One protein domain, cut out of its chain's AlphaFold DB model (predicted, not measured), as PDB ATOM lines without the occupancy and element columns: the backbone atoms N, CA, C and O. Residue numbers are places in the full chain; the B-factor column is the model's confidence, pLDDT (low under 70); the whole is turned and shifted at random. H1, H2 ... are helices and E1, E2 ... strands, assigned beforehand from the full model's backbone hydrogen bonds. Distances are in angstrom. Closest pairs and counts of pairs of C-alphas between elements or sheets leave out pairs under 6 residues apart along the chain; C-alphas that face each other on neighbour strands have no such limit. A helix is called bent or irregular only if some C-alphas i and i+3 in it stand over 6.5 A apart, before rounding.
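What this domain is: This is residues 668 to 866 of the 892 residues of an uncharacterized protein of Alkalinema sp. CACIAM 70d (UniProt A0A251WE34). Helices H2, H3, H4 and H5 fold back and forth side by side, and the helical hairpin of H7 and H8 lies further round the same curve, with short H12 packed on it near the middle of the domain. A small ribbon of two strands, E1 and E2, leads from this body out to H11, which touches no helix and has its centre farthest from the mean of all C-alphas, at 30.8 A, and the chain returns to E2 through residues 835 to 849, a long stretch with no named element whose C-alphas lie 15 to 37 A from that mean. The printed part has 199 residues with twelve named helices and two named strands, in the order H1 to H10, E1, H11, E2, H12; the sheet E1 - E2 is antiparallel and the class is mostly helix. It is compact, with a radius of gyration of the C-alphas of 18.2 A and spans of 53 by 47 by 36 A.

How they stand to each other: H2, residues 681 to 701, and H3, residues 705 to 722, form a helical hairpin at a shallow tilt of 17 degrees, opposite ways; their closest C-alphas, of Glu 692 and Arg 715, are 5.9 A apart. H3 forms another with H4, residues 725 to 734, where the C-alphas of Ser 716 and Ala 728 come to 4.1 A. H4 and H5, residues 738 to 747, form a third, closest at the C-alphas of Ala 732 and Gln 741, 5.3 A. H6, residues 754 to 758, touches H5. H7, residues 762 to 772, and H8, residues 774 to 789, form a hairpin at 23 degrees, closest at the C-alphas of Ala 770 and Arg 777, 4.1 A. H8, with residues 777 to 782 alone, touches H9, residues 797 to 806, in a hairpin at a steep tilt of 45 degrees. H10, residues 811 to 818, touches H9 and, about perpendicular at 77 degrees, H5; it only just touches H1, residues 673 to 676, with 3 pairs of C-alphas within 8 A. E1, residues 821 to 823, and E2, residues 850 to 852, are antiparallel neighbours, with N 822 and O 851 at 2.9 A, within hydrogen-bond range. H12, residues 853 to 858, touches H8, about perpendicular at 78 degrees, with the C-alphas of Ala 784 and Leu 858 closest at 6.0 A. H11, residues 831 to 834, touches no helix. Every O i to N i+4 pair is within hydrogen-bond range in H4, H5, H6, H7, H9, H10 and H12, against 16 of 17 in H2, 13 of 14 in H3 and 10 of 12 in H8; H1 and H11 are too short for such a pair.

Where its parts are: H1 begins at C-alpha 673, (116.746, 149.097, 139.074). H2 measures 30.5 A from first to last C-alpha, H3 25.3 A and H8 22.7 A. H8 is irregular, with C-alphas 775 and 778 7.9 A apart, and has a kink of 27 degrees near residue 781. H12 ends at C-alpha 858, (109.302, 162.354, 142.051).

The domain as a whole: The C-alphas of Ala 751 and Asp 839, the two farthest apart, are 55.0 A apart. The printed part has no cut, and its one long link is H11 to E2, 15 residues. Mean pLDDT of the printed part is 91.8, with residues 833 to 834 under 70.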
ATOM      1  N   ASN A 668     106.815 151.874 134.473       89.56
ATOM      2  CA  ASN A 668     107.687 151.891 135.647       89.56
ATOM      3  C   ASN A 668     108.576 150.646 135.703       89.56
ATOM      4  O   ASN A 668     109.700 150.734 136.204       89.56
ATOM      5  N   PHE A 669     108.134 149.522 135.130       91.31
ATOM      6  CA  PHE A 669     108.947 148.314 135.034       91.31
ATOM      7  C   PHE A 669     110.181 148.511 134.144       91.31
ATOM      8  O   PHE A 669     111.261 148.046 134.503       91.31
ATOM      9  N   MET A 670     110.067 149.285 133.058       92.81
ATOM     10  CA  MET A 670     111.212 149.711 132.236       92.81
ATOM     11  C   MET A 670     112.274 150.444 133.063       92.81
ATOM     12  O   MET A 670     113.472 150.289 132.854       92.81
ATOM     13  N   THR A 671     111.830 151.246 134.030       93.12
ATOM     14  CA  THR A 671     112.714 152.077 134.858       93.12
ATOM     15  C   THR A 671     113.273 151.347 136.077       93.12
ATOM     16  O   THR A 671     114.037 151.937 136.842       93.12
ATOM     17  N   SER A 672     112.896 150.079 136.259       92.19
ATOM     18  CA  SER A 672     113.271 149.264 137.407       92.19
ATOM     19  C   SER A 672     114.795 149.166 137.563       92.19
ATOM     20  O   SER A 672     115.494 148.881 136.585       92.19
ATOM     21  N   PRO A 673     115.331 149.313 138.789       91.75
ATOM     22  CA  PRO A 673     116.746 149.097 139.074       91.75
ATOM     23  C   PRO A 673     117.259 147.701 138.703       91.75
ATOM     24  O   PRO A 673     118.469 147.541 138.567       91.75
ATOM     25  N   LEU A 674     116.375 146.711 138.500       90.06
ATOM     26  CA  LEU A 674     116.770 145.369 138.054       90.06
ATOM     27  C   LEU A 674     117.574 145.410 136.742       90.06
ATOM     28  O   LEU A 674     118.570 144.705 136.617       90.06
ATOM     29  N   TRP A 675     117.239 146.332 135.834       92.50
ATOM     30  CA  TRP A 675     117.903 146.481 134.536       92.50
ATOM     31  C   TRP A 675     119.285 147.147 134.605       92.50
ATOM     32  O   TRP A 675     119.971 147.245 133.590       92.50
ATOM     33  N   ARG A 676     119.714 147.619 135.787       90.62
ATOM     34  CA  ARG A 676     121.051 148.207 135.989       90.62
ATOM     35  C   ARG A 676     122.147 147.143 136.074       90.62
ATOM     36  O   ARG A 676     123.320 147.483 135.943       90.62
ATOM     37  N   ASP A 677     121.787 145.877 136.299       89.31
ATOM     38  CA  ASP A 677     122.742 144.770 136.263       89.31
ATOM     39  C   ASP A 677     123.291 144.597 134.838       89.31
ATOM     40  O   ASP A 677     122.547 144.371 133.878       89.31
ATOM     41  N   ALA A 678     124.618 144.655 134.706       90.00
ATOM     42  CA  ALA A 678     125.317 144.478 133.440       90.00
ATOM     43  C   ALA A 678     124.957 143.156 132.737       90.00
ATOM     44  O   ALA A 678     124.946 143.108 131.508       90.00
ATOM     45  N   LYS A 679     124.608 142.101 133.491       92.06
ATOM     46  CA  LYS A 679     124.185 140.805 132.934       92.06
ATOM     47  C   LYS A 679     122.846 140.872 132.205       92.06
ATOM     48  O   LYS A 679     122.626 140.109 131.271       92.06
ATOM     49  N   GLN A 680     121.956 141.770 132.621       91.50
ATOM     50  CA  GLN A 680     120.620 141.904 132.040       91.50
ATOM     51  C   GLN A 680     120.606 142.843 130.832       91.50
ATOM     52  O   GLN A 680     119.696 142.767 130.009       91.50
ATOM     53  N   LYS A 681     121.634 143.690 130.689       90.75
ATOM     54  CA  LYS A 681     121.709 144.710 129.639       90.75
ATOM     55  C   LYS A 681     121.487 144.167 128.214       90.75
ATOM     56  O   LYS A 681     120.673 144.758 127.510       90.75
ATOM     57  N   PRO A 682     122.118 143.058 127.768       94.56
ATOM     58  CA  PRO A 682     121.929 142.574 126.396       94.56
ATOM     59  C   PRO A 682     120.490 142.142 126.092       94.56
ATOM     60  O   PRO A 682     120.009 142.334 124.977       94.56
ATOM     61  N   LEU A 683     119.797 141.560 127.076       96.25
ATOM     62  CA  LEU A 683     118.378 141.231 126.960       96.25
ATOM     63  C   LEU A 683     117.542 142.513 126.953       96.25
ATOM     64  O   LEU A 683     116.686 142.684 126.094       96.25
ATOM     65  N   PHE A 684     117.820 143.428 127.880       96.50
ATOM     66  CA  PHE A 684     117.069 144.670 128.022       96.50
ATOM     67  C   PHE A 684     117.129 145.547 126.768       96.50
ATOM     68  O   PHE A 684     116.097 146.043 126.325       96.50
ATOM     69  N   ASP A 685     118.299 145.673 126.136       96.31
ATOM     70  CA  ASP A 685     118.457 146.421 124.883       96.31
ATOM     71  C   ASP A 685     117.588 145.822 123.754       96.31
ATOM     72  O   ASP A 685     116.965 146.558 122.984       96.31
ATOM     73  N   GLN A 686     117.498 144.488 123.672       98.06
ATOM     74  CA  GLN A 686     116.636 143.797 122.703       98.06
ATOM     75  C   GLN A 686     115.150 144.005 123.006       98.06
ATOM     76  O   GLN A 686     114.372 144.271 122.089       98.06
ATOM     77  N   VAL A 687     114.767 143.942 124.283       98.25
ATOM     78  CA  VAL A 687     113.397 144.217 124.726       98.25
ATOM     79  C   VAL A 687     112.996 145.646 124.372       98.25
ATOM     80  O   VAL A 687     111.960 145.835 123.745       98.25
ATOM     81  N   LEU A 688     113.816 146.652 124.697       97.94
ATOM     82  CA  LEU A 688     113.508 148.048 124.379       97.94
ATOM     83  C   LEU A 688     113.363 148.272 122.870       97.94
ATOM     84  O   LEU A 688     112.426 148.941 122.433       97.94
ATOM     85  N   LYS A 689     114.244 147.662 122.065       98.31
ATOM     86  CA  LYS A 689     114.145 147.702 120.601       98.31
ATOM     87  C   LYS A 689     112.839 147.077 120.109       98.31
ATOM     88  O   LYS A 689     112.194 147.631 119.219       98.31
ATOM     89  N   ARG A 690     112.420 145.946 120.688       98.31
ATOM     90  CA  ARG A 690     111.136 145.323 120.349       98.31
ATOM     91  C   ARG A 690     109.954 146.200 120.769       98.31
ATOM     92  O   ARG A 690     109.045 146.384 119.962       98.31
ATOM     93  N   SER A 691     109.990 146.791 121.964       98.25
ATOM     94  CA  SER A 691     108.962 147.719 122.446       98.25
ATOM     95  C   SER A 691     108.814 148.946 121.540       98.25
ATOM     96  O   SER A 691     107.694 149.335 121.214       98.25
ATOM     97  N   GLU A 692     109.924 149.541 121.083       98.19
ATOM     98  CA  GLU A 692     109.894 150.645 120.111       98.19
ATOM     99  C   GLU A 692     109.277 150.207 118.776       98.19
ATOM    100  O   GLU A 692     108.483 150.952 118.194       98.19
ATOM    101  N   GLY A 693     109.621 149.003 118.303       98.31
ATOM    102  CA  GLY A 693     109.067 148.413 117.085       98.31
ATOM    103  C   GLY A 693     107.547 148.283 117.148       98.31
ATOM    104  O   GLY A 693     106.860 148.847 116.304       98.31
ATOM    105  N   ILE A 694     107.021 147.657 118.207       98.38
ATOM    106  CA  ILE A 694     105.570 147.501 118.425       98.38
ATOM    107  C   ILE A 694     104.860 148.862 118.417       98.38
ATOM    108  O   ILE A 694     103.861 149.050 117.724       98.38
ATOM    109  N   LEU A 695     105.389 149.847 119.151       98.12
ATOM    110  CA  LEU A 695     104.794 151.185 119.208       98.12
ATOM    111  C   LEU A 695     104.868 151.920 117.865       98.12
ATOM    112  O   LEU A 695     103.980 152.707 117.541       98.12
ATOM    113  N   THR A 696     105.914 151.677 117.076       98.00
ATOM    114  CA  THR A 696     106.055 152.242 115.728       98.00
ATOM    115  C   THR A 696     105.056 151.622 114.758       98.00
ATOM    116  O   THR A 696     104.433 152.360 113.994       98.00
ATOM    117  N   ASP A 697     104.835 150.310 114.842       97.81
ATOM    118  CA  ASP A 697     103.821 149.610 114.052       97.81
ATOM    119  C   ASP A 697     102.422 150.151 114.379       97.81
ATOM    120  O   ASP A 697     101.684 150.536 113.470       97.81
ATOM    121  N   PHE A 698     102.087 150.303 115.666       97.19
ATOM    122  CA  PHE A 698     100.822 150.919 116.090       97.19
ATOM    123  C   PHE A 698     100.674 152.360 115.597       97.19
ATOM    124  O   PHE A 698      99.617 152.724 115.085       97.19
ATOM    125  N   LEU A 699     101.728 153.179 115.689       96.69
ATOM    126  CA  LEU A 699     101.713 154.555 115.180       96.69
ATOM    127  C   LEU A 699     101.473 154.626 113.671       96.69
ATOM    128  O   LEU A 699     100.808 155.549 113.217       96.69
ATOM    129  N   SER A 700     101.998 153.668 112.901       95.88
ATOM    130  CA  SER A 700     101.807 153.627 111.445       95.88
ATOM    131  C   SER A 700     100.369 153.293 111.029       95.88
ATOM    132  O   SER A 700      99.948 153.649 109.931       95.88
ATOM    133  N   GLN A 701      99.615 152.629 111.910       94.25
ATOM    134  CA  GLN A 701      98.243 152.174 111.665       94.25
ATOM    135  C   GLN A 701      97.191 153.084 112.320       94.25
ATOM    136  O   GLN A 701      96.023 153.061 111.929       94.25
ATOM    137  N   ALA A 702      97.582 153.880 113.318       92.69
ATOM    138  CA  ALA A 702      96.680 154.755 114.052       92.69
ATOM    139  C   ALA A 702      96.162 155.902 113.169       92.69
ATOM    140  O   ALA A 702      96.928 156.643 112.563       92.69
ATOM    141  N   GLN A 703      94.838 156.075 113.143       89.75
ATOM    142  CA  GLN A 703      94.167 157.159 112.408       89.75
ATOM    143  C   GLN A 703      93.639 158.267 113.332       89.75
ATOM    144  O   GLN A 703      93.319 159.364 112.885       89.75
ATOM    145  N   ASN A 704      93.511 157.976 114.628       89.06
ATOM    146  CA  ASN A 704      92.975 158.897 115.621       89.06
ATOM    147  C   ASN A 704      94.103 159.754 116.216       89.06
ATOM    148  O   ASN A 704      95.047 159.211 116.785       89.06
ATOM    149  N   GLU A 705      93.975 161.079 116.137       91.25
ATOM    150  CA  GLU A 705      94.998 162.026 116.606       91.25
ATOM    151  C   GLU A 705      95.325 161.875 118.103       91.25
ATOM    152  O   GLU A 705      96.492 161.869 118.484       91.25
ATOM    153  N   THR A 706      94.321 161.662 118.961       89.19
ATOM    154  CA  THR A 706      94.534 161.433 120.402       89.19
ATOM    155  C   THR A 706      95.330 160.152 120.650       89.19
ATOM    156  O   THR A 706      96.245 160.138 121.470       89.19
ATOM    157  N   LEU A 707      95.018 159.076 119.923       90.50
ATOM    158  CA  LEU A 707      95.764 157.820 120.011       90.50
ATOM    159  C   LEU A 707      97.200 157.986 119.497       90.50
ATOM    160  O   LEU A 707      98.128 157.487 120.129       90.50
ATOM    161  N   ILE A 708      97.398 158.715 118.395       94.88
ATOM    162  CA  ILE A 708      98.729 159.038 117.860       94.88
ATOM    163  C   ILE A 708      99.554 159.780 118.919       94.88
ATOM    164  O   ILE A 708     100.699 159.406 119.173       94.88
ATOM    165  N   GLN A 709      98.976 160.783 119.583       94.56
ATOM    166  CA  GLN A 709      99.644 161.528 120.653       94.56
ATOM    167  C   GLN A 709     100.019 160.624 121.838       94.56
ATOM    168  O   GLN A 709     101.169 160.661 122.284       94.56
ATOM    169  N   SER A 710      99.112 159.750 122.294       92.75
ATOM    170  CA  SER A 710      99.391 158.773 123.362       92.75
ATOM    171  C   SER A 710     100.491 157.779 122.981       92.75
ATOM    172  O   SER A 710     101.415 157.534 123.757       92.75
ATOM    173  N   LEU A 711     100.456 157.236 121.764       95.75
ATOM    174  CA  LEU A 711     101.474 156.302 121.286       95.75
ATOM    175  C   LEU A 711     102.847 156.978 121.139       95.75
ATOM    176  O   LEU A 711     103.866 156.371 121.472       95.75
ATOM    177  N   ARG A 712     102.900 158.250 120.713       96.94
ATOM    178  CA  ARG A 712     104.139 159.048 120.720       96.94
ATOM    179  C   ARG A 712     104.645 159.286 122.136       96.94
ATOM    180  O   ARG A 712     105.839 159.133 122.382       96.94
ATOM    181  N   PHE A 713     103.755 159.583 123.082       94.94
ATOM    182  CA  PHE A 713     104.105 159.672 124.500       94.94
ATOM    183  C   PHE A 713     104.735 158.360 125.010       94.94
ATOM    184  O   PHE A 713     105.782 158.386 125.660       94.94
ATOM    185  N   TYR A 714     104.180 157.200 124.649       95.25
ATOM    186  CA  TYR A 714     104.747 155.896 125.009       95.25
ATOM    187  C   TYR A 714     106.105 155.641 124.357       95.25
ATOM    188  O   TYR A 714     107.065 155.315 125.060       95.25
ATOM    189  N   ARG A 715     106.216 155.855 123.042       97.25
ATOM    190  CA  ARG A 715     107.453 155.597 122.295       97.25
ATOM    191  C   ARG A 715     108.583 156.530 122.708       97.25
ATOM    192  O   ARG A 715     109.722 156.085 122.804       97.25
ATOM    193  N   SER A 716     108.273 157.788 123.020       97.50
ATOM    194  CA  SER A 716     109.244 158.764 123.514       97.50
ATOM    195  C   SER A 716     109.966 158.267 124.771       97.50
ATOM    196  O   SER A 716     111.192 158.318 124.835       97.50
ATOM    197  N   ARG A 717     109.235 157.696 125.740       95.56
ATOM    198  CA  ARG A 717     109.829 157.143 126.972       95.56
ATOM    199  C   ARG A 717     110.730 155.945 126.689       95.56
ATOM    200  O   ARG A 717     111.818 155.868 127.255       95.56
ATOM    201  N   VAL A 718     110.311 155.051 125.791       97.06
ATOM    202  CA  VAL A 718     111.128 153.902 125.364       97.06
ATOM    203  C   VAL A 718     112.414 154.385 124.691       97.06
ATOM    204  O   VAL A 718     113.504 154.000 125.106       97.06
ATOM    205  N   ARG A 719     112.312 155.312 123.730       97.56
ATOM    206  CA  ARG A 719     113.465 155.926 123.046       97.56
ATOM    207  C   ARG A 719     114.404 156.636 124.009       97.56
ATOM    208  O   ARG A 719     115.621 156.496 123.889       97.56
ATOM    209  N   TRP A 720     113.851 157.347 124.991       96.88
ATOM    210  CA  TRP A 720     114.639 157.982 126.039       96.88
ATOM    211  C   TRP A 720     115.449 156.927 126.795       96.88
ATOM    212  O   TRP A 720     116.665 157.071 126.937       96.88
ATOM    213  N   TRP A 721     114.817 155.830 127.213       95.62
ATOM    214  CA  TRP A 721     115.492 154.764 127.951       95.62
ATOM    215  C   TRP A 721     116.519 153.983 127.119       95.62
ATOM    216  O   TRP A 721     117.551 153.591 127.655       95.62
ATOM    217  N   MET A 722     116.307 153.870 125.805       95.38
ATOM    218  CA  MET A 722     117.283 153.337 124.842       95.38
ATOM    219  C   MET A 722     118.512 154.237 124.642       95.38
ATOM    220  O   MET A 722     119.500 153.800 124.056       95.38
ATOM    221  N   GLY A 723     118.457 155.499 125.081       94.75
ATOM    222  CA  GLY A 723     119.498 156.500 124.826       94.75
ATOM    223  C   GLY A 723     119.321 157.281 123.518       94.75
ATOM    224  O   GLY A 723     120.154 158.125 123.200       94.75
ATOM    225  N   ASN A 724     118.229 157.066 122.776       96.25
ATOM    226  CA  ASN A 724     117.869 157.866 121.603       96.25
ATOM    227  C   ASN A 724     117.164 159.166 122.034       96.25
ATOM    228  O   ASN A 724     115.947 159.311 121.902       96.25
ATOM    229  N   LEU A 725     117.933 160.112 122.579       94.88
ATOM    230  CA  LEU A 725     117.394 161.369 123.109       94.88
ATOM    231  C   LEU A 725     116.787 162.277 122.030       94.88
ATOM    232  O   LEU A 725     115.802 162.962 122.305       94.88
ATOM    233  N   THR A 726     117.323 162.252 120.806       95.81
ATOM    234  CA  THR A 726     116.797 163.034 119.676       95.81
ATOM    235  C   THR A 726     115.400 162.555 119.287       95.81
ATOM    236  O   THR A 726     114.454 163.339 119.310       95.81
ATOM    237  N   GLY A 727     115.234 161.251 119.034       96.44
ATOM    238  CA  GLY A 727     113.925 160.682 118.701       96.44
ATOM    239  C   GLY A 727     112.934 160.758 119.865       96.44
ATOM    240  O   GLY A 727     111.737 160.952 119.647       96.44
ATOM    241  N   ALA A 728     113.415 160.651 121.109       97.25
ATOM    242  CA  ALA A 728     112.581 160.857 122.289       97.25
ATOM    243  C   ALA A 728     112.021 162.283 122.342       97.25
ATOM    244  O   ALA A 728     110.832 162.463 122.614       97.25
ATOM    245  N   LYS A 729     112.855 163.287 122.046       96.12
ATOM    246  CA  LYS A 729     112.460 164.697 122.026       96.12
ATOM    247  C   LYS A 729     111.428 164.990 120.940       96.12
ATOM    248  O   LYS A 729     110.425 165.636 121.233       96.12
ATOM    249  N   GLU A 730     111.640 164.486 119.728       96.31
ATOM    250  CA  GLU A 730     110.688 164.635 118.618       96.31
ATOM    251  C   GLU A 730     109.302 164.086 118.986       96.31
ATOM    252  O   GLU A 730     108.291 164.776 118.843       96.31
ATOM    253  N   ASP A 731     109.246 162.868 119.532       97.31
ATOM    254  CA  ASP A 731     107.978 162.263 119.944       97.31
ATOM    255  C   ASP A 731     107.349 162.969 121.154       97.31
ATOM    256  O   ASP A 731     106.128 163.090 121.214       97.31
ATOM    257  N   ALA A 732     108.149 163.475 122.098       95.50
ATOM    258  CA  ALA A 732     107.636 164.230 123.240       95.50
ATOM    259  C   ALA A 732     106.999 165.554 122.812       95.50
ATOM    260  O   ALA A 732     105.964 165.945 123.348       95.50
ATOM    261  N   GLN A 733     107.594 166.247 121.840       94.06
ATOM    262  CA  GLN A 733     107.022 167.464 121.270       94.06
ATOM    263  C   GLN A 733     105.708 167.163 120.546       94.06
ATOM    264  O   GLN A 733     104.702 167.829 120.791       94.06
ATOM    265  N   ALA A 734     105.699 166.112 119.724       94.25
ATOM    266  CA  ALA A 734     104.537 165.706 118.945       94.25
ATOM    267  C   ALA A 734     103.413 165.049 119.773       94.25
ATOM    268  O   ALA A 734     102.271 165.042 119.326       94.25
ATOM    269  N   SER A 735     103.683 164.534 120.977       92.56
ATOM    270  CA  SER A 735     102.634 164.067 121.899       92.56
ATOM    271  C   SER A 735     101.893 165.204 122.610       92.56
ATOM    272  O   SER A 735     100.892 164.959 123.275       92.56
ATOM    273  N   ASN A 736     102.401 166.439 122.506       89.19
ATOM    274  CA  ASN A 736     101.911 167.620 123.215       89.19
ATOM    275  C   ASN A 736     101.849 167.466 124.753       89.19
ATOM    276  O   ASN A 736     101.119 168.187 125.431       89.19
ATOM    277  N   TYR A 737     102.636 166.552 125.327       90.81
ATOM    278  CA  TYR A 737     102.636 166.298 126.765       90.81
ATOM    279  C   TYR A 737     103.816 166.992 127.463       90.81
ATOM    280  O   TYR A 737     104.936 166.473 127.525       90.81
ATOM    281  N   LYS A 738     103.564 168.197 127.996       92.56
ATOM    282  CA  LYS A 738     104.592 169.099 128.553       92.56
ATOM    283  C   LYS A 738     105.448 168.508 129.682       92.56
ATOM    284  O   LYS A 738     106.658 168.734 129.641       92.56
ATOM    285  N   PRO A 739     104.910 167.724 130.643       93.50
ATOM    286  CA  PRO A 739     105.730 167.105 131.687       93.50
ATOM    287  C   PRO A 739     106.867 166.238 131.127       93.50
ATOM    288  O   PRO A 739     108.006 166.324 131.588       93.50
ATOM    289  N   LEU A 740     106.581 165.445 130.086       94.81
ATOM    290  CA  LEU A 740     107.581 164.605 129.424       94.81
ATOM    291  C   LEU A 740     108.590 165.439 128.623       94.81
ATOM    292  O   LEU A 740     109.784 165.149 128.674       94.81
ATOM    293  N   GLN A 741     108.130 166.488 127.929       95.06
ATOM    294  CA  GLN A 741     109.011 167.418 127.207       95.06
ATOM    295  C   GLN A 741     110.040 168.048 128.154       95.06
ATOM    296  O   GLN A 741     111.233 167.990 127.879       95.06
ATOM    297  N   ALA A 742     109.595 168.559 129.306       94.88
ATOM    298  CA  ALA A 742     110.475 169.173 130.297       94.88
ATOM    299  C   ALA A 742     111.535 168.193 130.837       94.88
ATOM    300  O   ALA A 742     112.709 168.548 130.960       94.88
ATOM    301  N   ALA A 743     111.147 166.945 131.122       95.25
ATOM    302  CA  ALA A 743     112.089 165.922 131.574       95.25
ATOM    303  C   ALA A 743     113.135 165.571 130.499       95.25
ATOM    304  O   ALA A 743     114.318 165.427 130.812       95.25
ATOM    305  N   ILE A 744     112.725 165.478 129.228       96.19
ATOM    306  CA  ILE A 744     113.628 165.169 128.108       96.19
ATOM    307  C   ILE A 744     114.534 166.351 127.754       96.19
ATOM    308  O   ILE A 744     115.699 166.134 127.416       96.19
ATOM    309  N   ASP A 745     114.049 167.589 127.850       94.31
ATOM    310  CA  ASP A 745     114.878 168.778 127.639       94.31
ATOM    311  C   ASP A 745     116.015 168.823 128.673       94.31
ATOM    312  O   ASP A 745     117.178 168.985 128.298       94.31
ATOM    313  N   LEU A 746     115.727 168.545 129.951       94.56
ATOM    314  CA  LEU A 746     116.770 168.417 130.977       94.56
ATOM    315  C   LEU A 746     117.702 167.222 130.749       94.56
ATOM    316  O   LEU A 746     118.908 167.352 130.957       94.56
ATOM    317  N   ALA A 747     117.185 166.076 130.296       94.94
ATOM    318  CA  ALA A 747     118.022 164.930 129.926       94.94
ATOM    319  C   ALA A 747     118.983 165.262 128.766       94.94
ATOM    320  O   ALA A 747     120.094 164.739 128.720       94.94
ATOM    321  N   ASN A 748     118.590 166.180 127.875       93.62
ATOM    322  CA  ASN A 748     119.410 166.735 126.795       93.62
ATOM    323  C   ASN A 748     120.304 167.917 127.227       93.62
ATOM    324  O   ASN A 748     120.888 168.580 126.369       93.62
ATOM    325  N   ASN A 749     120.418 168.207 128.528       91.50
ATOM    326  CA  ASN A 749     121.135 169.368 129.073       91.50
ATOM    327  C   ASN A 749     120.634 170.722 128.524       91.50
ATOM    328  O   ASN A 749     121.406 171.672 128.396       91.50
ATOM    329  N   GLN A 750     119.345 170.822 128.190       90.94
ATOM    330  CA  GLN A 750     118.713 172.055 127.720       90.94
ATOM    331  C   GLN A 750     117.990 172.773 128.860       90.94
ATOM    332  O   GLN A 750     117.462 172.156 129.786       90.94
ATOM    333  N   ALA A 751     117.970 174.105 128.795       89.31
ATOM    334  CA  ALA A 751     117.258 174.921 129.769       89.31
ATOM    335  C   ALA A 751     115.738 174.823 129.564       89.31
ATOM    336  O   ALA A 751     115.246 174.875 128.438       89.31
ATOM    337  N   LEU A 752     114.993 174.743 130.668       90.38
ATOM    338  CA  LEU A 752     113.531 174.744 130.647       90.38
ATOM    339  C   LEU A 752     112.993 176.131 130.275       90.38
ATOM    340  O   LEU A 752     113.322 177.121 130.939       90.38
ATOM    341  N   SER A 753     112.113 176.191 129.274       89.12
ATOM    342  CA  SER A 753     111.385 177.413 128.920       89.12
ATOM    343  C   SER A 753     110.346 177.779 129.983       89.12
ATOM    344  O   SER A 753     109.798 176.913 130.671       89.12
ATOM    345  N   ASP A 754     110.038 179.069 130.116       87.38
ATOM    346  CA  ASP A 754     109.080 179.538 131.127       87.38
ATOM    347  C   ASP A 754     107.653 179.054 130.850       87.38
ATOM    348  O   ASP A 754     106.906 178.764 131.783       87.38
ATOM    349  N   THR A 755     107.310 178.852 129.574       86.31
ATOM    350  CA  THR A 755     106.049 178.221 129.164       86.31
ATOM    351  C   THR A 755     105.931 176.792 129.686       86.31
ATOM    352  O   THR A 755     104.870 176.412 130.163       86.31
ATOM    353  N   LEU A 756     107.014 176.002 129.640       87.12
ATOM    354  CA  LEU A 756     106.991 174.637 130.170       87.12
ATOM    355  C   LEU A 756     106.854 174.645 131.688       87.12
ATOM    356  O   LEU A 756     106.029 173.906 132.214       87.12
ATOM    357  N   LYS A 757     107.615 175.498 132.388       88.19
ATOM    358  CA  LYS A 757     107.580 175.595 133.859       88.19
ATOM    359  C   LYS A 757     106.185 175.927 134.396       88.19
ATOM    360  O   LYS A 757     105.824 175.417 135.453       88.19
ATOM    361  N   ALA A 758     105.425 176.763 133.688       88.00
ATOM    362  CA  ALA A 758     104.098 177.208 134.111       88.00
ATOM    363  C   ALA A 758     103.040 176.089 134.124       88.00
ATOM    364  O   ALA A 758     102.065 176.190 134.863       88.00
ATOM    365  N   GLU A 759     103.229 175.028 133.335       87.44
ATOM    366  CA  GLU A 759     102.268 173.923 133.194       87.44
ATOM    367  C   GLU A 759     102.666 172.658 133.979       87.44
ATOM    368  O   GLU A 759     101.974 171.641 133.919       87.44
ATOM    369  N   LEU A 760     103.780 172.684 134.720       92.81
ATOM    370  CA  LEU A 760     104.214 171.536 135.519       92.81
ATOM    371  C   LEU A 760     103.388 171.404 136.801       92.81
ATOM    372  O   LEU A 760     103.049 172.393 137.453       92.81
ATOM    373  N   SER A 761     103.145 170.163 137.220       92.62
ATOM    374  CA  SER A 761     102.591 169.895 138.547       92.62
ATOM    375  C   SER A 761     103.530 170.410 139.651       92.62
ATOM    376  O   SER A 761     104.746 170.499 139.438       92.62
ATOM    377  N   PRO A 762     103.016 170.698 140.863       93.12
ATOM    378  CA  PRO A 762     103.857 171.065 142.002       93.12
ATOM    379  C   PRO A 762     104.955 170.033 142.295       93.12
ATOM    380  O   PRO A 762     106.080 170.406 142.621       93.12
ATOM    381  N   THR A 763     104.643 168.743 142.130       94.75
ATOM    382  CA  THR A 763     105.584 167.631 142.302       94.75
ATOM    383  C   THR A 763     106.721 167.707 141.291       94.75
ATOM    384  O   THR A 763     107.884 167.791 141.679       94.75
ATOM    385  N   LEU A 764     106.402 167.734 139.992       95.81
ATOM    386  CA  LEU A 764     107.419 167.737 138.944       95.81
ATOM    387  C   LEU A 764     108.225 169.039 138.955       95.81
ATOM    388  O   LEU A 764     109.448 169.001 138.853       95.81
ATOM    389  N   SER A 765     107.567 170.184 139.141       95.19
ATOM    390  CA  SER A 765     108.228 171.488 139.241       95.19
ATOM    391  C   SER A 765     109.272 171.515 140.362       95.19
ATOM    392  O   SER A 765     110.415 171.932 140.139       95.19
ATOM    393  N   ALA A 766     108.927 170.988 141.540       95.81
ATOM    394  CA  ALA A 766     109.857 170.870 142.655       95.81
ATOM    395  C   ALA A 766     111.001 169.887 142.335       95.81
ATOM    396  O   ALA A 766     112.167 170.213 142.547       95.81
ATOM    397  N   THR A 767     110.713 168.737 141.720       96.69
ATOM    398  CA  THR A 767     111.737 167.763 141.302       96.69
ATOM    399  C   THR A 767     112.751 168.355 140.320       96.69
ATOM    400  O   THR A 767     113.961 168.222 140.518       96.69
ATOM    401  N   LEU A 768     112.292 169.048 139.274       95.44
ATOM    402  CA  LEU A 768     113.182 169.662 138.283       95.44
ATOM    403  C   LEU A 768     113.953 170.854 138.880       95.44
ATOM    404  O   LEU A 768     115.123 171.078 138.553       95.44
ATOM    405  N   SER A 769     113.337 171.587 139.811       94.44
ATOM    406  CA  SER A 769     114.004 172.652 140.572       94.44
ATOM    407  C   SER A 769     115.094 172.098 141.491       94.44
ATOM    408  O   SER A 769     116.164 172.690 141.593       94.44
ATOM    409  N   ALA A 770     114.879 170.932 142.106       96.12
ATOM    410  CA  ALA A 770     115.881 170.260 142.934       96.12
ATOM    411  C   ALA A 770     117.142 169.862 142.143       96.12
ATOM    412  O   ALA A 770     118.255 169.882 142.682       96.12
ATOM    413  N   TRP A 771     116.979 169.532 140.857       95.69
ATOM    414  CA  TRP A 771     118.097 169.268 139.952       95.69
ATOM    415  C   TRP A 771     118.819 170.559 139.540       95.69
ATOM    416  O   TRP A 771     120.034 170.670 139.687       95.69
ATOM    417  N   THR A 772     118.065 171.549 139.056       94.38
ATOM    418  CA  THR A 772     118.610 172.792 138.474       94.38
ATOM    419  C   THR A 772     119.134 173.792 139.508       94.38
ATOM    420  O   THR A 772     119.969 174.629 139.171       94.38
ATOM    421  N   GLN A 773     118.684 173.712 140.765       94.44
ATOM    422  CA  GLN A 773     119.062 174.626 141.848       94.44
ATOM    423  C   GLN A 773     119.628 173.853 143.053       94.44
ATOM    424  O   GLN A 773     118.907 173.615 144.030       94.44
ATOM    425  N   PRO A 774     120.930 173.504 143.046       93.50
ATOM    426  CA  PRO A 774     121.559 172.733 144.124       93.50
ATOM    427  C   PRO A 774     121.330 173.314 145.527       93.50
ATOM    428  O   PRO A 774     121.070 172.569 146.467       93.50
ATOM    429  N   ASN A 775     121.321 174.645 145.656       94.19
ATOM    430  CA  ASN A 775     121.144 175.344 146.935       94.19
ATOM    431  C   ASN A 775     119.743 175.172 147.548       94.19
ATOM    432  O   ASN A 775     119.581 175.324 148.754       94.19
ATOM    433  N   GLN A 776     118.720 174.881 146.736       94.19
ATOM    434  CA  GLN A 776     117.346 174.667 147.208       94.19
ATOM    435  C   GLN A 776     116.949 173.188 147.235       94.19
ATOM    436  O   GLN A 776     115.837 172.857 147.652       94.19
ATOM    437  N   ARG A 777     117.845 172.290 146.807       94.75
ATOM    438  CA  ARG A 777     117.562 170.869 146.596       94.75
ATOM    439  C   ARG A 777     116.876 170.184 147.784       94.75
ATOM    440  O   ARG A 777     115.858 169.547 147.531       94.75
ATOM    441  N   PRO A 778     117.313 170.338 149.049       92.88
ATOM    442  CA  PRO A 778     116.655 169.659 150.171       92.88
ATOM    443  C   PRO A 778     115.178 170.049 150.319       92.88
ATOM    444  O   PRO A 778     114.298 169.191 150.427       92.88
ATOM    445  N   LYS A 779     114.895 171.356 150.242       93.06
ATOM    446  CA  LYS A 779     113.537 171.906 150.330       93.06
ATOM    447  C   LYS A 779     112.670 171.430 149.165       93.06
ATOM    448  O   LYS A 779     111.529 171.034 149.373       93.06
ATOM    449  N   GLN A 780     113.217 171.454 147.952       95.75
ATOM    450  CA  GLN A 780     112.494 171.070 146.743       95.75
ATOM    451  C   GLN A 780     112.225 169.557 146.680       95.75
ATOM    452  O   GLN A 780     111.127 169.154 146.316       95.75
ATOM    453  N   LEU A 781     113.162 168.708 147.116       95.75
ATOM    454  CA  LEU A 781     112.939 167.260 147.218       95.75
ATOM    455  C   LEU A 781     111.843 166.920 148.231       95.75
ATOM    456  O   LEU A 781     110.988 166.081 147.952       95.75
ATOM    457  N   THR A 782     111.833 167.605 149.376       94.25
ATOM    458  CA  THR A 782     110.780 167.425 150.383       94.25
ATOM    459  C   THR A 782     109.431 167.889 149.836       94.25
ATOM    460  O   THR A 782     108.443 167.174 149.968       94.25
ATOM    461  N   ALA A 783     109.386 169.037 149.152       94.19
ATOM    462  CA  ALA A 783     108.168 169.521 148.512       94.19
ATOM    463  C   ALA A 783     107.647 168.554 147.437       94.19
ATOM    464  O   ALA A 783     106.456 168.255 147.418       94.19
ATOM    465  N   ALA A 784     108.527 168.022 146.585       95.19
ATOM    466  CA  ALA A 784     108.167 167.026 145.580       95.19
ATOM    467  C   ALA A 784     107.580 165.761 146.222       95.19
ATOM    468  O   ALA A 784     106.510 165.302 145.829       95.19
ATOM    469  N   TRP A 785     108.240 165.235 147.256       94.88
ATOM    470  CA  TRP A 785     107.784 164.044 147.966       94.88
ATOM    471  C   TRP A 785     106.406 164.241 148.606       94.88
ATOM    472  O   TRP A 785     105.497 163.438 148.396       94.88
ATOM    473  N   VAL A 786     106.238 165.333 149.356       93.44
ATOM    474  CA  VAL A 786     104.999 165.636 150.081       93.44
ATOM    475  C   VAL A 786     103.847 165.895 149.111       93.44
ATOM    476  O   VAL A 786     102.760 165.366 149.319       93.44
ATOM    477  N   ASN A 787     104.079 166.627 148.019       91.88
ATOM    478  CA  ASN A 787     103.059 166.838 146.989       91.88
ATOM    479  C   ASN A 787     102.670 165.532 146.274       91.88
ATOM    480  O   ASN A 787     101.519 165.389 145.867       91.88
ATOM    481  N   SER A 788     103.596 164.575 146.134       91.12
ATOM    482  CA  SER A 788     103.298 163.289 145.496       91.12
ATOM    483  C   SER A 788     102.566 162.305 146.405       91.12
ATOM    484  O   SER A 788     101.681 161.599 145.930       91.12
ATOM    485  N   LEU A 789     102.982 162.175 147.669       89.62
ATOM    486  CA  LEU A 789     102.528 161.096 148.559       89.62
ATOM    487  C   LEU A 789     101.647 161.583 149.713       89.62
ATOM    488  O   LEU A 789     101.088 160.761 150.433       89.62
ATOM    489  N   SER A 790     101.501 162.900 149.897       89.06
ATOM    490  CA  SER A 790     100.807 163.502 151.048       89.06
ATOM    491  C   SER A 790     101.333 162.996 152.401       89.06
ATOM    492  O   SER A 790     100.588 162.895 153.381       89.06
ATOM    493  N   ASP A 791     102.618 162.643 152.456       89.06
ATOM    494  CA  ASP A 791     103.265 162.045 153.620       89.06
ATOM    495  C   ASP A 791     104.719 162.513 153.765       89.06
ATOM    496  O   ASP A 791     105.317 163.043 152.822       89.06
ATOM    497  N   VAL A 792     105.285 162.322 154.954       88.38
ATOM    498  CA  VAL A 792     106.666 162.684 155.276       88.38
ATOM    499  C   VAL A 792     107.632 161.667 154.646       88.38
ATOM    500  O   VAL A 792     107.353 160.464 154.641       88.38
ATOM    501  N   PRO A 793     108.785 162.109 154.115       89.19
ATOM    502  CA  PRO A 793     109.822 161.197 153.648       89.19
ATOM    503  C   PRO A 793     110.302 160.232 154.742       89.19
ATOM    504  O   PRO A 793     110.505 160.665 155.878       89.19
ATOM    505  N   PRO A 794     110.575 158.954 154.416       90.75
ATOM    506  CA  PRO A 794     111.226 158.034 155.339       90.75
ATOM    507  C   PRO A 794     112.589 158.567 155.821       90.75
ATOM    508  O   PRO A 794     113.268 159.280 155.070       90.75
ATOM    509  N   PRO A 795     113.041 158.190 157.032       90.00
ATOM    510  CA  PRO A 795     114.350 158.591 157.546       90.00
ATOM    511  C   PRO A 795     115.486 158.255 156.569       90.00
ATOM    512  O   PRO A 795     115.525 157.162 156.005       90.00
ATOM    513  N   GLY A 796     116.400 159.202 156.341       90.62
ATOM    514  CA  GLY A 796     117.538 159.052 155.421       90.62
ATOM    515  C   GLY A 796     117.194 159.095 153.922       90.62
ATOM    516  O   GLY A 796     118.096 159.224 153.098       90.62
ATOM    517  N   MET A 797     115.913 159.055 153.530       93.00
ATOM    518  CA  MET A 797     115.509 159.044 152.115       93.00
ATOM    519  C   MET A 797     115.908 160.329 151.376       93.00
ATOM    520  O   MET A 797     116.384 160.283 150.242       93.00
ATOM    521  N   MET A 798     115.740 161.487 152.023       92.75
ATOM    522  CA  MET A 798     116.110 162.781 151.436       92.75
ATOM    523  C   MET A 798     117.625 162.905 151.235       92.75
ATOM    524  O   MET A 798     118.062 163.375 150.187       92.75
ATOM    525  N   GLU A 799     118.420 162.420 152.191       94.25
ATOM    526  CA  GLU A 799     119.886 162.390 152.097       94.25
ATOM    527  C   GLU A 799     120.346 161.480 150.953       94.25
ATOM    528  O   GLU A 799     121.197 161.866 150.154       94.25
ATOM    529  N   GLN A 800     119.732 160.300 150.808       94.88
ATOM    530  CA  GLN A 800     120.012 159.385 149.700       94.88
ATOM    531  C   GLN A 800     119.672 160.005 148.341       94.88
ATOM    532  O   GLN A 800     120.461 159.901 147.398       94.88
ATOM    533  N   LEU A 801     118.516 160.666 148.225       95.88
ATOM    534  CA  LEU A 801     118.122 161.363 147.001       95.88
ATOM    535  C   LEU A 801     119.095 162.496 146.671       95.88
ATOM    536  O   LEU A 801     119.562 162.575 145.533       95.88
ATOM    537  N   GLN A 802     119.469 163.311 147.656       95.94
ATOM    538  CA  GLN A 802     120.442 164.383 147.483       95.94
ATOM    539  C   GLN A 802     121.804 163.848 147.024       95.94
ATOM    540  O   GLN A 802     122.296 164.266 145.974       95.94
ATOM    541  N   ALA A 803     122.372 162.882 147.747       96.50
ATOM    542  CA  ALA A 803     123.660 162.282 147.407       96.50
ATOM    543  C   ALA A 803     123.630 161.626 146.016       96.50
ATOM    544  O   ALA A 803     124.600 161.693 145.260       96.50
ATOM    545  N   SER A 804     122.496 161.018 145.640       96.75
ATOM    546  CA  SER A 804     122.320 160.433 144.310       96.75
ATOM    547  C   SER A 804     122.328 161.473 143.188       96.75
ATOM    548  O   SER A 804     122.882 161.194 142.123       96.75
ATOM    549  N   MET A 805     121.748 162.657 143.419       97.19
ATOM    550  CA  MET A 805     121.781 163.760 142.459       97.19
ATOM    551  C   MET A 805     123.193 164.338 142.345       97.19
ATOM    552  O   MET A 805     123.677 164.534 141.237       97.19
ATOM    553  N   GLU A 806     123.876 164.555 143.471       95.81
ATOM    554  CA  GLU A 806     125.213 165.170 143.523       95.81
ATOM    555  C   GLU A 806     126.287 164.354 142.805       95.81
ATOM    556  O   GLU A 806     127.137 164.917 142.122       95.81
ATOM    557  N   ARG A 807     126.230 163.022 142.910       96.12
ATOM    558  CA  ARG A 807     127.189 162.128 142.241       96.12
ATOM    559  C   ARG A 807     126.916 161.907 140.747       96.12
ATOM    560  O   ARG A 807     127.627 161.129 140.115       96.12
ATOM    561  N   SER A 808     125.855 162.494 140.196       97.12
ATOM    562  CA  SER A 808     125.433 162.274 138.810       97.12
ATOM    563  C   SER A 808     125.870 163.431 137.916       97.12
ATOM    564  O   SER A 808     125.593 164.585 138.219       97.12
ATOM    565  N   ALA A 809     126.511 163.131 136.784       95.44
ATOM    566  CA  ALA A 809     127.004 164.146 135.851       95.44
ATOM    567  C   ALA A 809     125.892 164.772 134.991       95.44
ATOM    568  O   ALA A 809     126.072 165.854 134.438       95.44
ATOM    569  N   SER A 810     124.747 164.099 134.858       96.06
ATOM    570  CA  SER A 810     123.591 164.574 134.097       96.06
ATOM    571  C   SER A 810     122.278 164.076 134.697       96.06
ATOM    572  O   SER A 810     122.251 163.093 135.446       96.06
ATOM    573  N   PHE A 811     121.178 164.744 134.336       96.06
ATOM    574  CA  PHE A 811     119.828 164.362 134.761       96.06
ATOM    575  C   PHE A 811     119.478 162.948 134.276       96.06
ATOM    576  O   PHE A 811     118.925 162.144 135.026       96.06
ATOM    577  N   ASP A 812     119.887 162.618 133.045       95.88
ATOM    578  CA  ASP A 812     119.717 161.292 132.445       95.88
ATOM    579  C   ASP A 812     120.447 160.201 133.242       95.88
ATOM    580  O   ASP A 812     119.857 159.179 133.600       95.88
ATOM    581  N   GLN A 813     121.716 160.450 133.591       95.62
ATOM    582  CA  GLN A 813     122.517 159.514 134.380       95.62
ATOM    583  C   GLN A 813     121.927 159.321 135.781       95.62
ATOM    584  O   GLN A 813     121.878 158.192 136.281       95.62
ATOM    585  N   TRP A 814     121.466 160.408 136.407       96.38
ATOM    586  CA  TRP A 814     120.835 160.354 137.719       96.38
ATOM    587  C   TRP A 814     119.638 159.410 137.715       96.38
ATOM    588  O   TRP A 814     119.614 158.438 138.470       96.38
ATOM    589  N   ILE A 815     118.681 159.651 136.822       95.19
ATOM    590  CA  ILE A 815     117.420 158.912 136.788       95.19
ATOM    591  C   ILE A 815     117.632 157.442 136.427       95.19
ATOM    592  O   ILE A 815     117.020 156.569 137.047       95.19
ATOM    593  N   LYS A 816     118.496 157.141 135.454       94.38
ATOM    594  CA  LYS A 816     118.671 155.767 134.961       94.38
ATOM    595  C   LYS A 816     119.530 154.905 135.883       94.38
ATOM    596  O   LYS A 816     119.191 153.744 136.116       94.38
ATOM    597  N   LEU A 817     120.619 155.454 136.422       93.31
ATOM    598  CA  LEU A 817     121.654 154.660 137.096       93.31
ATOM    599  C   LEU A 817     121.727 154.911 138.601       93.31
ATOM    600  O   LEU A 817     121.849 153.964 139.377       93.31
ATOM    601  N   ASN A 818     121.643 156.173 139.023       95.62
ATOM    602  CA  ASN A 818     122.030 156.558 140.380       95.62
ATOM    603  C   ASN A 818     120.857 156.758 141.339       95.62
ATOM    604  O   ASN A 818     121.091 156.739 142.550       95.62
ATOM    605  N   ALA A 819     119.639 156.939 140.825       94.69
ATOM    606  CA  ALA A 819     118.440 157.166 141.617       94.69
ATOM    607  C   ALA A 819     118.191 156.006 142.602       94.69
ATOM    608  O   ALA A 819     118.332 154.834 142.211       94.69
ATOM    609  N   PRO A 820     117.804 156.299 143.859       93.81
ATOM    610  CA  PRO A 820     117.546 155.277 144.862       93.81
ATOM    611  C   PRO A 820     116.441 154.306 144.437       93.81
ATOM    612  O   PRO A 820     115.516 154.652 143.696       93.81
ATOM    613  N   ALA A 821     116.566 153.077 144.924       89.50
ATOM    614  CA  ALA A 821     115.603 152.010 144.722       89.50
ATOM    615  C   ALA A 821     114.707 151.885 145.957       89.50
ATOM    616  O   ALA A 821     115.201 151.943 147.081       89.50
ATOM    617  N   ASN A 822     113.412 151.655 145.754       82.31
ATOM    618  CA  ASN A 822     112.502 151.252 146.819       82.31
ATOM    619  C   ASN A 822     112.143 149.772 146.625       82.31
ATOM    620  O   ASN A 822     111.555 149.447 145.587       82.31
ATOM    621  N   PRO A 823     112.500 148.857 147.546       78.12
ATOM    622  CA  PRO A 823     112.025 147.484 147.460       78.12
ATOM    623  C   PRO A 823     110.497 147.481 147.546       78.12
ATOM    624  O   PRO A 823     109.917 147.986 148.506       78.12
ATOM    625  N   LEU A 824     109.837 146.922 146.533       72.06
ATOM    626  CA  LEU A 824     108.386 146.878 146.479       72.06
ATOM    627  C   LEU A 824     107.916 145.457 146.756       72.06
ATOM    628  O   LEU A 824     108.142 144.539 145.972       72.06
ATOM    629  N   ARG A 825     107.189 145.286 147.856       76.81
ATOM    630  CA  ARG A 825     106.398 144.084 148.097       76.81
ATOM    631  C   ARG A 825     104.929 144.459 147.982       76.81
ATOM    632  O   ARG A 825     104.399 145.166 148.833       76.81
ATOM    633  N   ARG A 826     104.284 144.050 146.888       80.06
ATOM    634  CA  ARG A 826     102.898 144.435 146.591       80.06
ATOM    635  C   ARG A 826     101.942 143.591 147.412       80.06
ATOM    636  O   ARG A 826     101.789 142.407 147.128       80.06
ATOM    637  N   SER A 827     101.309 144.193 148.411       84.94
ATOM    638  CA  SER A 827     100.182 143.570 149.095       84.94
ATOM    639  C   SER A 827      98.985 143.474 148.147       84.94
ATOM    640  O   SER A 827      98.690 144.383 147.369       84.94
ATOM    641  N   ARG A 828      98.276 142.351 148.211       84.62
ATOM    642  CA  ARG A 828      97.029 142.108 147.490       84.62
ATOM    643  C   ARG A 828      95.871 142.621 148.340       84.62
ATOM    644  O   ARG A 828      95.102 141.854 148.919       84.62
ATOM    645  N   VAL A 829      95.792 143.946 148.459       75.25
ATOM    646  CA  VAL A 829      94.691 144.627 149.156       75.25
ATOM    647  C   VAL A 829      93.369 144.187 148.516       75.25
ATOM    648  O   VAL A 829      93.216 144.263 147.301       75.25
ATOM    649  N   GLY A 830      92.439 143.674 149.326       73.00
ATOM    650  CA  GLY A 830      91.152 143.149 148.852       73.00
ATOM    651  C   GLY A 830      91.092 141.633 148.622       73.00
ATOM    652  O   GLY A 830      89.996 141.128 148.396       73.00
ATOM    653  N   PHE A 831      92.203 140.891 148.757       82.88
ATOM    654  CA  PHE A 831      92.205 139.423 148.635       82.88
ATOM    655  C   PHE A 831      91.167 138.762 149.558       82.88
ATOM    656  O   PHE A 831      90.320 137.995 149.109       82.88
ATOM    657  N   GLY A 832      91.181 139.137 150.840       75.12
ATOM    658  CA  GLY A 832      90.204 138.648 151.808       75.12
ATOM    659  C   GLY A 832      88.763 139.057 151.484       75.12
ATOM    660  O   GLY A 832      87.837 138.262 151.602       75.12
ATOM    661  N   VAL A 833      88.564 140.276 150.979       66.31
ATOM    662  CA  VAL A 833      87.230 140.810 150.654       66.31
ATOM    663  C   VAL A 833      86.545 139.999 149.546       66.31
ATOM    664  O   VAL A 833      85.341 139.764 149.623       66.31
ATOM    665  N   LEU A 834      87.294 139.511 148.554       65.69
ATOM    666  CA  LEU A 834      86.760 138.690 147.457       65.69
ATOM    667  C   LEU A 834      86.219 137.353 147.938       65.69
ATOM    668  O   LEU A 834      85.105 136.960 147.602       65.69
ATOM    669  N   SER A 835      86.988 136.672 148.774       70.56
ATOM    670  CA  SER A 835      86.545 135.427 149.383       70.56
ATOM    671  C   SER A 835      85.576 135.650 150.537       70.56
ATOM    672  O   SER A 835      85.138 134.678 151.141       70.56
ATOM    673  N   ARG A 836      85.245 136.906 150.872       76.75
ATOM    674  CA  ARG A 836      84.526 137.270 152.095       76.75
ATOM    675  C   ARG A 836      85.169 136.696 153.353       76.75
ATOM    676  O   ARG A 836      84.463 136.254 154.230       76.75
ATOM    677  N   HIS A 837      86.485 136.715 153.463       86.25
ATOM    678  CA  HIS A 837      87.200 136.344 154.677       86.25
ATOM    679  C   HIS A 837      88.195 137.444 155.016       86.25
ATOM    680  O   HIS A 837      89.119 137.687 154.249       86.25
ATOM    681  N   ILE A 838      88.048 138.099 156.165       85.81
ATOM    682  CA  ILE A 838      88.979 139.170 156.572       85.81
ATOM    683  C   ILE A 838      89.856 138.800 157.771       85.81
ATOM    684  O   ILE A 838      90.652 139.619 158.215       85.81
ATOM    685  N   ASP A 839      89.729 137.576 158.289       86.31
ATOM    686  CA  ASP A 839      90.490 137.111 159.457       86.31
ATOM    687  C   ASP A 839      91.975 136.850 159.144       86.31
ATOM    688  O   ASP A 839      92.806 136.821 160.049       86.31
ATOM    689  N   GLY A 840      92.310 136.609 157.870       87.75
ATOM    690  CA  GLY A 840      93.662 136.241 157.446       87.75
ATOM    691  C   GLY A 840      94.522 137.428 157.013       87.75
ATOM    692  O   GLY A 840      93.997 138.492 156.680       87.75
ATOM    693  N   PRO A 841      95.857 137.252 156.971       90.69
ATOM    694  CA  PRO A 841      96.762 138.300 156.525       90.69
ATOM    695  C   PRO A 841      96.539 138.626 155.043       90.69
ATOM    696  O   PRO A 841      96.086 137.786 154.259       90.69
ATOM    697  N   LEU A 842      96.909 139.844 154.642       90.19
ATOM    698  CA  LEU A 842      96.936 140.229 153.234       90.19
ATOM    699  C   LEU A 842      98.166 139.604 152.563       90.19
ATOM    700  O   LEU A 842      99.291 139.992 152.901       90.19
ATOM    701  N   PRO A 843      97.992 138.676 151.605       91.69
ATOM    702  CA  PRO A 843      99.125 138.100 150.910       91.69
ATOM    703  C   PRO A 843      99.791 139.152 150.023       91.69
ATOM    704  O   PRO A 843      99.198 140.172 149.661       91.69
ATOM    705  N   SER A 844     101.031 138.893 149.631       91.19
ATOM    706  CA  SER A 844     101.762 139.719 148.677       91.19
ATOM    707  C   SER A 844     102.236 138.900 147.492       91.19
ATOM    708  O   SER A 844     102.418 137.691 147.605       91.19
ATOM    709  N   ASP A 845     102.588 139.563 146.402       89.12
ATOM    710  CA  ASP A 845     103.294 138.888 145.313       89.12
ATOM    711  C   ASP A 845     104.633 138.306 145.783       89.12
ATOM    712  O   ASP A 845     105.333 138.917 146.599       89.12
ATOM    713  N   PHE A 846     104.977 137.113 145.282       91.38
ATOM    714  CA  PHE A 846     106.314 136.538 145.467       91.38
ATOM    715  C   PHE A 846     107.380 137.258 144.639       91.38
ATOM    716  O   PHE A 846     108.550 137.255 145.017       91.38
ATOM    717  N   LEU A 847     106.987 137.928 143.550       86.56
ATOM    718  CA  LEU A 847     107.869 138.866 142.871       86.56
ATOM    719  C   LEU A 847     108.152 140.059 143.794       86.56
ATOM    720  O   LEU A 847     107.234 140.751 144.233       86.56
ATOM    721  N   THR A 848     109.431 140.339 144.020       79.38
ATOM    722  CA  THR A 848     109.915 141.484 144.802       79.38
ATOM    723  C   THR A 848     110.691 142.450 143.901       79.38
ATOM    724  O   THR A 848     111.914 142.568 144.014       79.38
ATOM    725  N   PRO A 849     110.027 143.140 142.950       74.38
ATOM    726  CA  PRO A 849     110.735 144.090 142.115       74.38
ATOM    727  C   PRO A 849     111.115 145.313 142.963       74.38
ATOM    728  O   PRO A 849     110.461 145.639 143.953       74.38
ATOM    729  N   SER A 850     112.162 146.025 142.561       84.69
ATOM    730  CA  SER A 850     112.431 147.360 143.094       84.69
ATOM    731  C   SER A 850     111.871 148.412 142.146       84.69
ATOM    732  O   SER A 850     111.884 148.240 140.928       84.69
ATOM    733  N   ASP A 851     111.353 149.495 142.706       89.00
ATOM    734  CA  ASP A 851     110.909 150.657 141.946       89.00
ATOM    735  C   ASP A 851     111.986 151.744 141.989       89.00
ATOM    736  O   ASP A 851     112.683 151.929 142.989       89.00
ATOM    737  N   ASN A 852     112.124 152.479 140.888       93.25
ATOM    738  CA  ASN A 852     112.985 153.649 140.817       93.25
ATOM    739  C   ASN A 852     112.246 154.844 141.432       93.25
ATOM    740  O   ASN A 852     111.206 155.269 140.925       93.25
ATOM    741  N   ILE A 853     112.756 155.377 142.546       93.31
ATOM    742  CA  ILE A 853     112.069 156.434 143.308       93.31
ATOM    743  C   ILE A 853     111.926 157.716 142.481       93.31
ATOM    744  O   ILE A 853     110.903 158.398 142.572       93.31
ATOM    745  N   ALA A 854     112.907 158.029 141.630       94.69
ATOM    746  CA  ALA A 854     112.852 159.228 140.802       94.69
ATOM    747  C   ALA A 854     111.655 159.195 139.837       94.69
ATOM    748  O   ALA A 854     110.969 160.200 139.677       94.69
ATOM    749  N   THR A 855     111.364 158.043 139.234       93.69
ATOM    750  CA  THR A 855     110.267 157.902 138.266       93.69
ATOM    751  C   THR A 855     108.921 157.683 138.952       93.69
ATOM    752  O   THR A 855     107.932 158.293 138.563       93.69
ATOM    753  N   THR A 856     108.888 156.882 140.019       91.38
ATOM    754  CA  THR A 856     107.634 156.484 140.682       91.38
ATOM    755  C   THR A 856     107.095 157.484 141.701       91.38
ATOM    756  O   THR A 856     105.882 157.530 141.890       91.38
ATOM    757  N   VAL A 857     107.962 158.263 142.357       92.44
ATOM    758  CA  VAL A 857     107.577 159.214 143.418       92.44
ATOM    759  C   VAL A 857     107.811 160.659 142.989       92.44
ATOM    760  O   VAL A 857     106.969 161.515 143.223       92.44
ATOM    761  N   LEU A 858     108.946 160.961 142.356       95.12
ATOM    762  CA  LEU A 858     109.302 162.354 142.051       95.12
ATOM    763  C   LEU A 858     108.811 162.831 140.679       95.12
ATOM    764  O   LEU A 858     108.684 164.037 140.458       95.12
ATOM    765  N   MET A 859     108.543 161.909 139.752       94.69
ATOM    766  CA  MET A 859     108.062 162.212 138.399       94.69
ATOM    767  C   MET A 859     106.882 161.322 137.963       94.69
ATOM    768  O   MET A 859     106.899 160.806 136.837       94.69
ATOM    769  N   PRO A 860     105.832 161.162 138.795       91.25
ATOM    770  CA  PRO A 860     104.679 160.336 138.444       91.25
ATOM    771  C   PRO A 860     103.965 160.842 137.182       91.25
ATOM    772  O   PRO A 860     103.356 160.050 136.478       91.25
ATOM    773  N   ASP A 861     104.092 162.124 136.829       89.88
ATOM    774  CA  ASP A 861     103.495 162.669 135.604       89.88
ATOM    775  C   ASP A 861     104.257 162.262 134.339       89.88
ATOM    776  O   ASP A 861     103.670 162.214 133.264       89.88
ATOM    777  N   VAL A 862     105.556 161.967 134.444       92.00
ATOM    778  CA  VAL A 862     106.410 161.546 133.318       92.00
ATOM    779  C   VAL A 862     106.318 160.031 133.121       92.00
ATOM    780  O   VAL A 862     106.253 159.537 131.993       92.00
ATOM    781  N   PHE A 863     106.245 159.291 134.228       90.56
ATOM    782  CA  PHE A 863     106.059 157.841 134.257       90.56
ATOM    783  C   PHE A 863     104.756 157.463 134.981       90.56
ATOM    784  O   PHE A 863     104.794 156.770 136.004       90.56
ATOM    785  N   PRO A 864     103.586 157.887 134.457       86.25
ATOM    786  CA  PRO A 864     102.313 157.590 135.091       86.25
ATOM    787  C   PRO A 864     102.126 156.088 135.210       86.25
ATOM    788  O   PRO A 864     102.400 155.326 134.278       86.25
ATOM    789  N   ARG A 865     101.643 155.668 136.382       77.94
ATOM    790  CA  ARG A 865     101.122 154.318 136.559       77.94
ATOM    791  C   ARG A 865      99.875 154.189 135.698       77.94
ATOM    792  O   ARG A 865      98.832 154.758 136.012       77.94
ATOM    793  N   THR A 866      99.982 153.436 134.615       79.88
ATOM    794  CA  THR A 866      98.845 153.151 133.746       79.88
ATOM    795  C   THR A 866      97.985 152.077 134.413       79.88
ATOM    796  O   THR A 866      98.223 150.892 134.225       79.88
TER     797      THR A 866